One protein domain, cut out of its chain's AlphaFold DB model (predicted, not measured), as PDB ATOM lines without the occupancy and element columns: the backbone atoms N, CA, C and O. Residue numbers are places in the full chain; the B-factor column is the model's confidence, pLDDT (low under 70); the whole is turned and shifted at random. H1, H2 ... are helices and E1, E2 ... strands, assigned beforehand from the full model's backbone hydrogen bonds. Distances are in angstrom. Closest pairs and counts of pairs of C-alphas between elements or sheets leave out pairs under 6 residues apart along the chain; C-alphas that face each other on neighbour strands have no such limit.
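What this domain is: This is residues 10 to 71 of the 207 residues of an uncharacterized protein of Lactobacillus equi DSM 15833 = JCM 10991 (UniProt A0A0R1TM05). There is little regular structure here: a loose rod whose chain makes three passes along its length, out through extended residues 20 to 29, back through helix H1, and out again through residues 56 to 71. At the end near the first residue, a small loop sticks out, with residues 12 to 17 standing free. The printed part has 62 residues with one named strand, E1, then one named helix; just 18 residues are in these, mostly helix. It is only just loose, close to extended, with a radius of gyration of the C-alphas of 15.4 A and spans of 50 by 24 by 15 A.

How they stand to each other: Look first at residues 10 to 11, paired antiparallel with residues 17 to 18 of E1, residues 17 to 19. E1 pairs with no named strand. A long link of 15 residues leads to H1, residues 35 to 49; the two are apart. In H1 every O i to N i+4 pair is within hydrogen-bond range.

Where its parts are: Find C-alpha 17 at (-27.620, -33.062, 14.318), where E1 begins; it covers 7.1 A. H1 runs 21.0 A from C-alpha 35 at (3.168, -18.654, 23.944) to C-alpha 49 at (-11.824, -21.160, 9.494).

The domain as a whole: The C-alphas of Gly 15 and Lys 70 are the two farthest apart, at 49.9 A. The printed part has no cut, and no printed residue is under 70 in pLDDT.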
ATOM      1  N   ALA A  10     -23.246 -33.293  10.760       89.75
ATOM      2  CA  ALA A  10     -22.969 -34.671  11.137       89.75
ATOM      3  C   ALA A  10     -23.988 -35.123  12.194       89.75
ATOM      4  O   ALA A  10     -24.514 -34.303  12.948       89.75
ATOM      5  N   THR A  11     -24.267 -36.420  12.255       92.06
ATOM      6  CA  THR A  11     -25.197 -36.999  13.233       92.06
ATOM      7  C   THR A  11     -24.407 -37.721  14.317       92.06
ATOM      8  O   THR A  11     -23.519 -38.512  14.007       92.06
ATOM      9  N   ASP A  12     -24.719 -37.439  15.580       87.94
ATOM     10  CA  ASP A  12     -24.125 -38.127  16.732       87.94
ATOM     11  C   ASP A  12     -24.728 -39.530  16.947       87.94
ATOM     12  O   ASP A  12     -25.792 -39.843  16.410       87.94
ATOM     13  N   TYR A  13     -24.114 -40.344  17.811       91.62
ATOM     14  CA  TYR A  13     -24.616 -41.656  18.242       91.62
ATOM     15  C   TYR A  13     -26.059 -41.597  18.775       91.62
ATOM     16  O   TYR A  13     -26.850 -42.511  18.562       91.62
ATOM     17  N   TYR A  14     -26.441 -40.479  19.400       93.38
ATOM     18  CA  TYR A  14     -27.797 -40.232  19.906       93.38
ATOM     19  C   TYR A  14     -28.779 -39.675  18.857       93.38
ATOM     20  O   TYR A  14     -29.858 -39.206  19.221       93.38
ATOM     21  N   GLY A  15     -28.413 -39.638  17.571       90.12
ATOM     22  CA  GLY A  15     -29.279 -39.151  16.490       90.12
ATOM     23  C   GLY A  15     -29.430 -37.626  16.414       90.12
ATOM     24  O   GLY A  15     -30.285 -37.118  15.692       90.12
ATOM     25  N   ARG A  16     -28.620 -36.863  17.158       89.69
ATOM     26  CA  ARG A  16     -28.666 -35.391  17.167       89.69
ATOM     27  C   ARG A  16     -27.836 -34.819  16.019       89.69
ATOM     28  O   ARG A  16     -26.713 -35.263  15.797       89.69
ATOM     29  N   ALA A  17     -28.357 -33.795  15.345       87.50
ATOM     30  CA  ALA A  17     -27.620 -33.062  14.318       87.50
ATOM     31  C   ALA A  17     -26.623 -32.072  14.946       87.50
ATOM     32  O   ALA A  17     -26.997 -31.213  15.752       87.50
ATOM     33  N   LEU A  18     -25.361 -32.178  14.542       87.38
ATOM     34  CA  LEU A  18     -24.236 -31.373  15.004       87.38
ATOM     35  C   LEU A  18     -23.504 -30.752  13.806       87.38
ATOM     36  O   LEU A  18     -23.449 -31.360  12.740       87.38
ATOM     37  N   PRO A  19     -22.909 -29.557  13.950       88.88
ATOM     38  CA  PRO A  19     -21.982 -29.041  12.952       88.88
ATOM     39  C   PRO A  19     -20.806 -30.002  12.752       88.88
ATOM     40  O   PRO A  19     -20.271 -30.538  13.725       88.88
ATOM     41  N   LYS A  20     -20.370 -30.185  11.503       88.25
ATOM     42  CA  LYS A  20     -19.148 -30.939  11.208       88.25
ATOM     43  C   LYS A  20     -17.932 -30.249  11.843       88.25
ATOM     44  O   LYS A  20     -17.865 -29.021  11.892       88.25
ATOM     45  N   HIS A  21     -16.975 -31.045  12.324       86.81
ATOM     46  CA  HIS A  21     -15.711 -30.533  12.851       86.81
ATOM     47  C   HIS A  21     -14.892 -29.839  11.763       86.81
ATOM     48  O   HIS A  21     -14.886 -30.277  10.610       86.81
ATOM     49  N   ASP A  22     -14.168 -28.801  12.168       86.94
ATOM     50  CA  ASP A  22     -13.208 -28.105  11.320       86.94
ATOM     51  C   ASP A  22     -11.774 -28.400  11.776       86.94
ATOM     52  O   ASP A  22     -11.545 -28.759  12.935       86.94
ATOM     53  N   HIS A  23     -10.821 -28.284  10.858       89.81
ATOM     54  CA  HIS A  23      -9.409 -28.562  11.096       89.81
ATOM     55  C   HIS A  23      -8.531 -27.547  10.370       89.81
ATOM     56  O   HIS A  23      -8.755 -27.226   9.203       89.81
ATOM     57  N   GLY A  24      -7.478 -27.103  11.048       90.44
ATOM     58  CA  GLY A  24      -6.497 -26.182  10.500       90.44
ATOM     59  C   GLY A  24      -5.095 -26.566  10.925       90.44
ATOM     60  O   GLY A  24      -4.891 -27.132  11.999       90.44
ATOM     61  N   SER A  25      -4.135 -26.244  10.070       93.81
ATOM     62  CA  SER A  25      -2.712 -26.345  10.356       93.81
ATOM     63  C   SER A  25      -2.050 -24.995  10.109       93.81
ATOM     64  O   SER A  25      -2.492 -24.209   9.266       93.81
ATOM     65  N   TYR A  26      -0.998 -24.725  10.873       94.25
ATOM     66  CA  TYR A  26      -0.181 -23.531  10.738       94.25
ATOM     67  C   TYR A  26       1.282 -23.919  10.920       94.25
ATOM     68  O   TYR A  26       1.624 -24.580  11.902       94.25
ATOM     69  N   ASN A  27       2.126 -23.502   9.978       93.81
ATOM     70  CA  ASN A  27       3.558 -23.764  10.019       93.81
ATOM     71  C   ASN A  27       4.274 -22.524  10.544       93.81
ATOM     72  O   ASN A  27       4.135 -21.432   9.992       93.81
ATOM     73  N   PHE A  28       5.056 -22.696  11.604       90.25
ATOM     74  CA  PHE A  28       5.932 -21.642  12.097       90.25
ATOM     75  C   PHE A  28       7.205 -21.595  11.248       90.25
ATOM     76  O   PHE A  28       7.721 -22.631  10.842       90.25
ATOM     77  N   GLU A  29       7.745 -20.398  11.013       87.19
ATOM     78  CA  GLU A  29       9.030 -20.220  10.307       87.19
ATOM     79  C   GLU A  29      10.199 -20.901  11.036       87.19
ATOM     80  O   GLU A  29      11.247 -21.167  10.456       87.19
ATOM     81  N   ARG A  30      10.033 -21.117  12.342       85.31
ATOM     82  CA  ARG A  30      11.052 -21.543  13.289       85.31
ATOM     83  C   ARG A  30      10.391 -22.336  14.416       85.31
ATOM     84  O   ARG A  30       9.282 -21.986  14.824       85.31
ATOM     85  N   TYR A  31      11.093 -23.337  14.955       88.56
ATOM     86  CA  TYR A  31      10.695 -23.999  16.200       88.56
ATOM     87  C   TYR A  31      10.499 -22.964  17.303       88.56
ATOM     88  O   TYR A  31      11.283 -22.025  17.446       88.56
ATOM     89  N   THR A  32       9.408 -23.095  18.048       88.00
ATOM     90  CA  THR A  32       9.066 -22.129  19.083       88.00
ATOM     91  C   THR A  32       8.264 -22.790  20.191       88.00
ATOM     92  O   THR A  32       7.362 -23.584  19.941       88.00
ATOM     93  N   ASP A  33       8.590 -22.422  21.420       89.75
ATOM     94  CA  ASP A  33       7.856 -22.720  22.647       89.75
ATOM     95  C   ASP A  33       7.149 -21.467  23.202       89.75
ATOM     96  O   ASP A  33       6.382 -21.535  24.165       89.75
ATOM     97  N   LEU A  34       7.369 -20.305  22.575       89.94
ATOM     98  CA  LEU A  34       6.868 -19.028  23.053       89.94
ATOM     99  C   LEU A  34       5.357 -18.911  22.832       89.94
ATOM    100  O   LEU A  34       4.863 -18.866  21.699       89.94
ATOM    101  N   GLN A  35       4.629 -18.742  23.935       91.88
ATOM    102  CA  GLN A  35       3.168 -18.654  23.944       91.88
ATOM    103  C   GLN A  35       2.615 -17.584  22.997       91.88
ATOM    104  O   GLN A  35       1.629 -17.829  22.308       91.88
ATOM    105  N   SER A  36       3.253 -16.412  22.909       92.25
ATOM    106  CA  SER A  36       2.787 -15.320  22.042       92.25
ATOM    107  C   SER A  36       2.829 -15.687  20.555       92.25
ATOM    108  O   SER A  36       1.922 -15.324  19.802       92.25
ATOM    109  N   ARG A  37       3.838 -16.458  20.128       90.44
ATOM    110  CA  ARG A  37       3.945 -16.959  18.752       90.44
ATOM    111  C   ARG A  37       2.929 -18.060  18.485       90.44
ATOM    112  O   ARG A  37       2.247 -18.001  17.465       90.44
ATOM    113  N   LEU A  38       2.761 -18.998  19.415       92.94
ATOM    114  CA  LEU A  38       1.731 -20.036  19.307       92.94
ATOM    115  C   LEU A  38       0.327 -19.424  19.201       92.94
ATOM    116  O   LEU A  38      -0.464 -19.814  18.342       92.94
ATOM    117  N   PHE A  39       0.044 -18.401  20.011       93.62
ATOM    118  CA  PHE A  39      -1.232 -17.694  19.986       93.62
ATOM    119  C   PHE A  39      -1.458 -16.947  18.668       93.62
ATOM    120  O   PHE A  39      -2.583 -16.920  18.173       93.62
ATOM    121  N   LYS A  40      -0.399 -16.396  18.056       93.56
ATOM    122  CA  LYS A  40      -0.474 -15.823  16.705       93.56
ATOM    123  C   LYS A  40      -0.936 -16.874  15.688       93.56
ATOM    124  O   LYS A  40      -1.900 -16.620  14.973       93.56
ATOM    125  N   GLY A  41      -0.312 -18.055  15.676       93.00
ATOM    126  CA  GLY A  41      -0.701 -19.146  14.772       93.00
ATOM    127  C   GLY A  41      -2.146 -19.607  14.993       93.00
ATOM    128  O   GLY A  41      -2.920 -19.728  14.045       93.00
ATOM    129  N   PHE A  42      -2.558 -19.773  16.256       92.56
ATOM    130  CA  PHE A  42      -3.945 -20.107  16.595       92.56
ATOM    131  C   PHE A  42      -4.936 -19.032  16.124       92.56
ATOM    132  O   PHE A  42      -5.976 -19.357  15.552       92.56
ATOM    133  N   LYS A  43      -4.608 -17.752  16.333       93.69
ATOM    134  CA  LYS A  43      -5.436 -16.618  15.911       93.69
ATOM    135  C   LYS A  43      -5.649 -16.612  14.399       93.69
ATOM    136  O   LYS A  43      -6.770 -16.373  13.958       93.69
ATOM    137  N   GLU A  44      -4.612 -16.901  13.617       94.25
ATOM    138  CA  GLU A  44      -4.721 -16.967  12.156       94.25
ATOM    139  C   GLU A  44      -5.622 -18.119  11.693       94.25
ATOM    140  O   GLU A  44      -6.515 -17.900  10.870       94.25
ATOM    141  N   ILE A  45      -5.477 -19.320  12.272       93.38
ATOM    142  CA  ILE A  45      -6.386 -20.446  11.986       93.38
ATOM    143  C   ILE A  45      -7.828 -20.069  12.345       93.38
ATOM    144  O   ILE A  45      -8.740 -20.253  11.537       93.38
ATOM    145  N   TYR A  46      -8.032 -19.502  13.538       90.75
ATOM    146  CA  TYR A  46      -9.348 -19.107  14.027       90.75
ATOM    147  C   TYR A  46     -10.029 -18.121  13.072       90.75
ATOM    148  O   TYR A  46     -11.168 -18.339  12.668       90.75
ATOM    149  N   GLN A  47      -9.321 -17.065  12.667       91.50
ATOM    150  CA  GLN A  47      -9.855 -16.047  11.760       91.50
ATOM    151  C   GLN A  47     -10.176 -16.603  10.370       91.50
ATOM    152  O   GLN A  47     -11.118 -16.132   9.735       91.50
ATOM    153  N   ARG A  48      -9.413 -17.594   9.896       91.50
ATOM    154  CA  ARG A  48      -9.604 -18.178   8.565       91.50
ATOM    155  C   ARG A  48     -10.760 -19.175   8.504       91.50
ATOM    156  O   ARG A  48     -11.425 -19.251   7.476       91.50
ATOM    157  N   GLN A  49     -10.958 -19.975   9.551       87.00
ATOM    158  CA  GLN A  49     -11.824 -21.160   9.494       87.00
ATOM    159  C   GLN A  49     -13.062 -21.088  10.394       87.00
ATOM    160  O   GLN A  49     -14.110 -21.636  10.055       87.00
ATOM    161  N   VAL A  50     -13.005 -20.386  11.528       86.31
ATOM    162  CA  VAL A  50     -14.097 -20.442  12.504       86.31
ATOM    163  C   VAL A  50     -15.272 -19.561  12.088       86.31
ATOM    164  O   VAL A  50     -15.166 -18.344  11.938       86.31
ATOM    165  N   ASN A  51     -16.459 -20.166  12.011       84.31
ATOM    166  CA  ASN A  51     -17.706 -19.419  11.902       84.31
ATOM    167  C   ASN A  51     -18.066 -18.774  13.250       84.31
ATOM    168  O   ASN A  51     -18.562 -19.445  14.156       84.31
ATOM    169  N   LEU A  52     -17.897 -17.453  13.343       83.06
ATOM    170  CA  LEU A  52     -18.162 -16.643  14.541       83.06
ATOM    171  C   LEU A  52     -19.605 -16.733  15.067       83.06
ATOM    172  O   LEU A  52     -19.872 -16.381  16.215       83.06
ATOM    173  N   LYS A  53     -20.563 -17.201  14.257       83.94
ATOM    174  CA  LYS A  53     -21.939 -17.420  14.725       83.94
ATOM    175  C   LYS A  53     -22.050 -18.658  15.619       83.94
ATOM    176  O   LYS A  53     -23.042 -18.769  16.343       83.94
ATOM    177  N   MET A  54     -21.076 -19.570  15.598       83.06
ATOM    178  CA  MET A  54     -21.082 -20.819  16.364       83.06
ATOM    179  C   MET A  54     -20.252 -20.744  17.647       83.06
ATOM    180  O   MET A  54     -19.304 -19.976  17.757       83.06
ATOM    181  N   LEU A  55     -20.633 -21.569  18.624       87.94
ATOM    182  CA  LEU A  55     -19.882 -21.763  19.863       87.94
ATOM    183  C   LEU A  55     -18.842 -22.861  19.655       87.94
ATOM    184  O   LEU A  55     -19.179 -23.951  19.186       87.94
ATOM    185  N   ILE A  56     -17.603 -22.590  20.052       88.75
ATOM    186  CA  ILE A  56     -16.562 -23.612  20.122       88.75
ATOM    187  C   ILE A  56     -16.754 -24.400  21.415       88.75
ATOM    188  O   ILE A  56     -16.787 -23.820  22.495       88.75
ATOM    189  N   GLN A  57     -16.880 -25.721  21.298       88.44
ATOM    190  CA  GLN A  57     -17.054 -26.613  22.452       88.44
ATOM    191  C   GLN A  57     -15.774 -27.370  22.815       88.44
ATOM    192  O   GLN A  57     -15.520 -27.625  23.987       88.44
ATOM    193  N   LYS A  58     -14.969 -27.738  21.816       89.88
ATOM    194  CA  LYS A  58     -13.732 -28.501  21.988       89.88
ATOM    195  C   LYS A  58     -12.689 -28.006  20.997       89.88
ATOM    196  O   LYS A  58     -13.001 -27.818  19.824       89.88
ATOM    197  N   ILE A  59     -11.461 -27.842  21.477       92.12
ATOM    198  CA  ILE A  59     -10.285 -27.542  20.662       92.12
ATOM    199  C   ILE A  59      -9.280 -28.663  20.911       92.12
ATOM    200  O   ILE A  59      -8.955 -28.956  22.060       92.12
ATOM    201  N   THR A  60      -8.804 -29.291  19.840       93.69
ATOM    202  CA  THR A  60      -7.703 -30.256  19.898       93.69
ATOM    203  C   THR A  60      -6.490 -29.606  19.255       93.69
ATOM    204  O   THR A  60      -6.569 -29.181  18.105       93.69
ATOM    205  N   VAL A  61      -5.382 -29.530  19.986       91.81
ATOM    206  CA  VAL A  61      -4.120 -28.977  19.485       91.81
ATOM    207  C   VAL A  61      -3.127 -30.118  19.332       91.81
ATOM    208  O   VAL A  61      -2.951 -30.913  20.253       91.81
ATOM    209  N   VAL A  62      -2.493 -30.195  18.165       93.69
ATOM    210  CA  VAL A  62      -1.457 -31.182  17.860       93.69
ATOM    211  C   VAL A  62      -0.218 -30.428  17.402       93.69
ATOM    212  O   VAL A  62      -0.274 -29.687  16.422       93.69
ATOM    213  N   ALA A  63       0.892 -30.609  18.112       92.88
ATOM    214  CA  ALA A  63       2.194 -30.143  17.661       92.88
ATOM    215  C   ALA A  63       2.788 -31.205  16.731       92.88
ATOM    216  O   ALA A  63       2.957 -32.358  17.127       92.88
ATOM    217  N   SER A  64       3.048 -30.816  15.487       90.00
ATOM    218  CA  SER A  64       3.751 -31.652  14.511       90.00
ATOM    219  C   SER A  64       5.212 -31.222  14.472       90.00
ATOM    220  O   SER A  64       5.476 -30.032  14.618       90.00
ATOM    221  N   ASP A  65       6.122 -32.178  14.269       88.81
ATOM    222  CA  ASP A  65       7.570 -31.932  14.185       88.81
ATOM    223  C   ASP A  65       8.146 -31.289  15.463       88.81
ATOM    224  O   ASP A  65       8.483 -30.109  15.524       88.81
ATOM    225  N   VAL A  66       8.172 -32.065  16.551       91.00
ATOM    226  CA  VAL A  66       8.656 -31.607  17.861       91.00
ATOM    227  C   VAL A  66      10.120 -31.998  18.026       91.00
ATOM    228  O   VAL A  66      10.466 -33.170  17.901       91.00
ATOM    229  N   MET A  67      10.958 -31.023  18.376       88.75
ATOM    230  CA  MET A  67      12.387 -31.216  18.630       88.75
ATOM    231  C   MET A  67      12.755 -30.868  20.077       88.75
ATOM    232  O   MET A  67      12.124 -29.993  20.681       88.75
ATOM    233  N   PRO A  68      13.773 -31.524  20.663       88.81
ATOM    234  CA  PRO A  68      14.265 -31.168  21.986       88.81
ATOM    235  C   PRO A  68      14.951 -29.795  21.956       88.81
ATOM    236  O   PRO A  68      15.694 -29.469  21.031       88.81
ATOM    237  N   ALA A  69      14.752 -29.005  23.015       82.94
ATOM    238  CA  ALA A  69      15.226 -27.618  23.082       82.94
ATOM    239  C   ALA A  69      16.734 -27.465  22.797       82.94
ATOM    240  O   ALA A  69      17.138 -26.550  22.091       82.94
ATOM    241  N   LYS A  70      17.557 -28.414  23.268       83.69
ATOM    242  CA  LYS A  70      19.018 -28.401  23.065       83.69
ATOM    243  C   LYS A  70      19.443 -28.484  21.597       83.69
ATOM    244  O   LYS A  70      20.530 -28.031  21.262       83.69
ATOM    245  N   GLU A  71      18.634 -29.111  20.749       81.44
ATOM    246  CA  GLU A  71      18.922 -29.285  19.321       81.44
ATOM    247  C   GLU A  71      18.346 -28.130  18.497       81.44
ATOM    248  O   GLU A  71      18.936 -27.731  17.493       81.44
TER     249      GLU A  71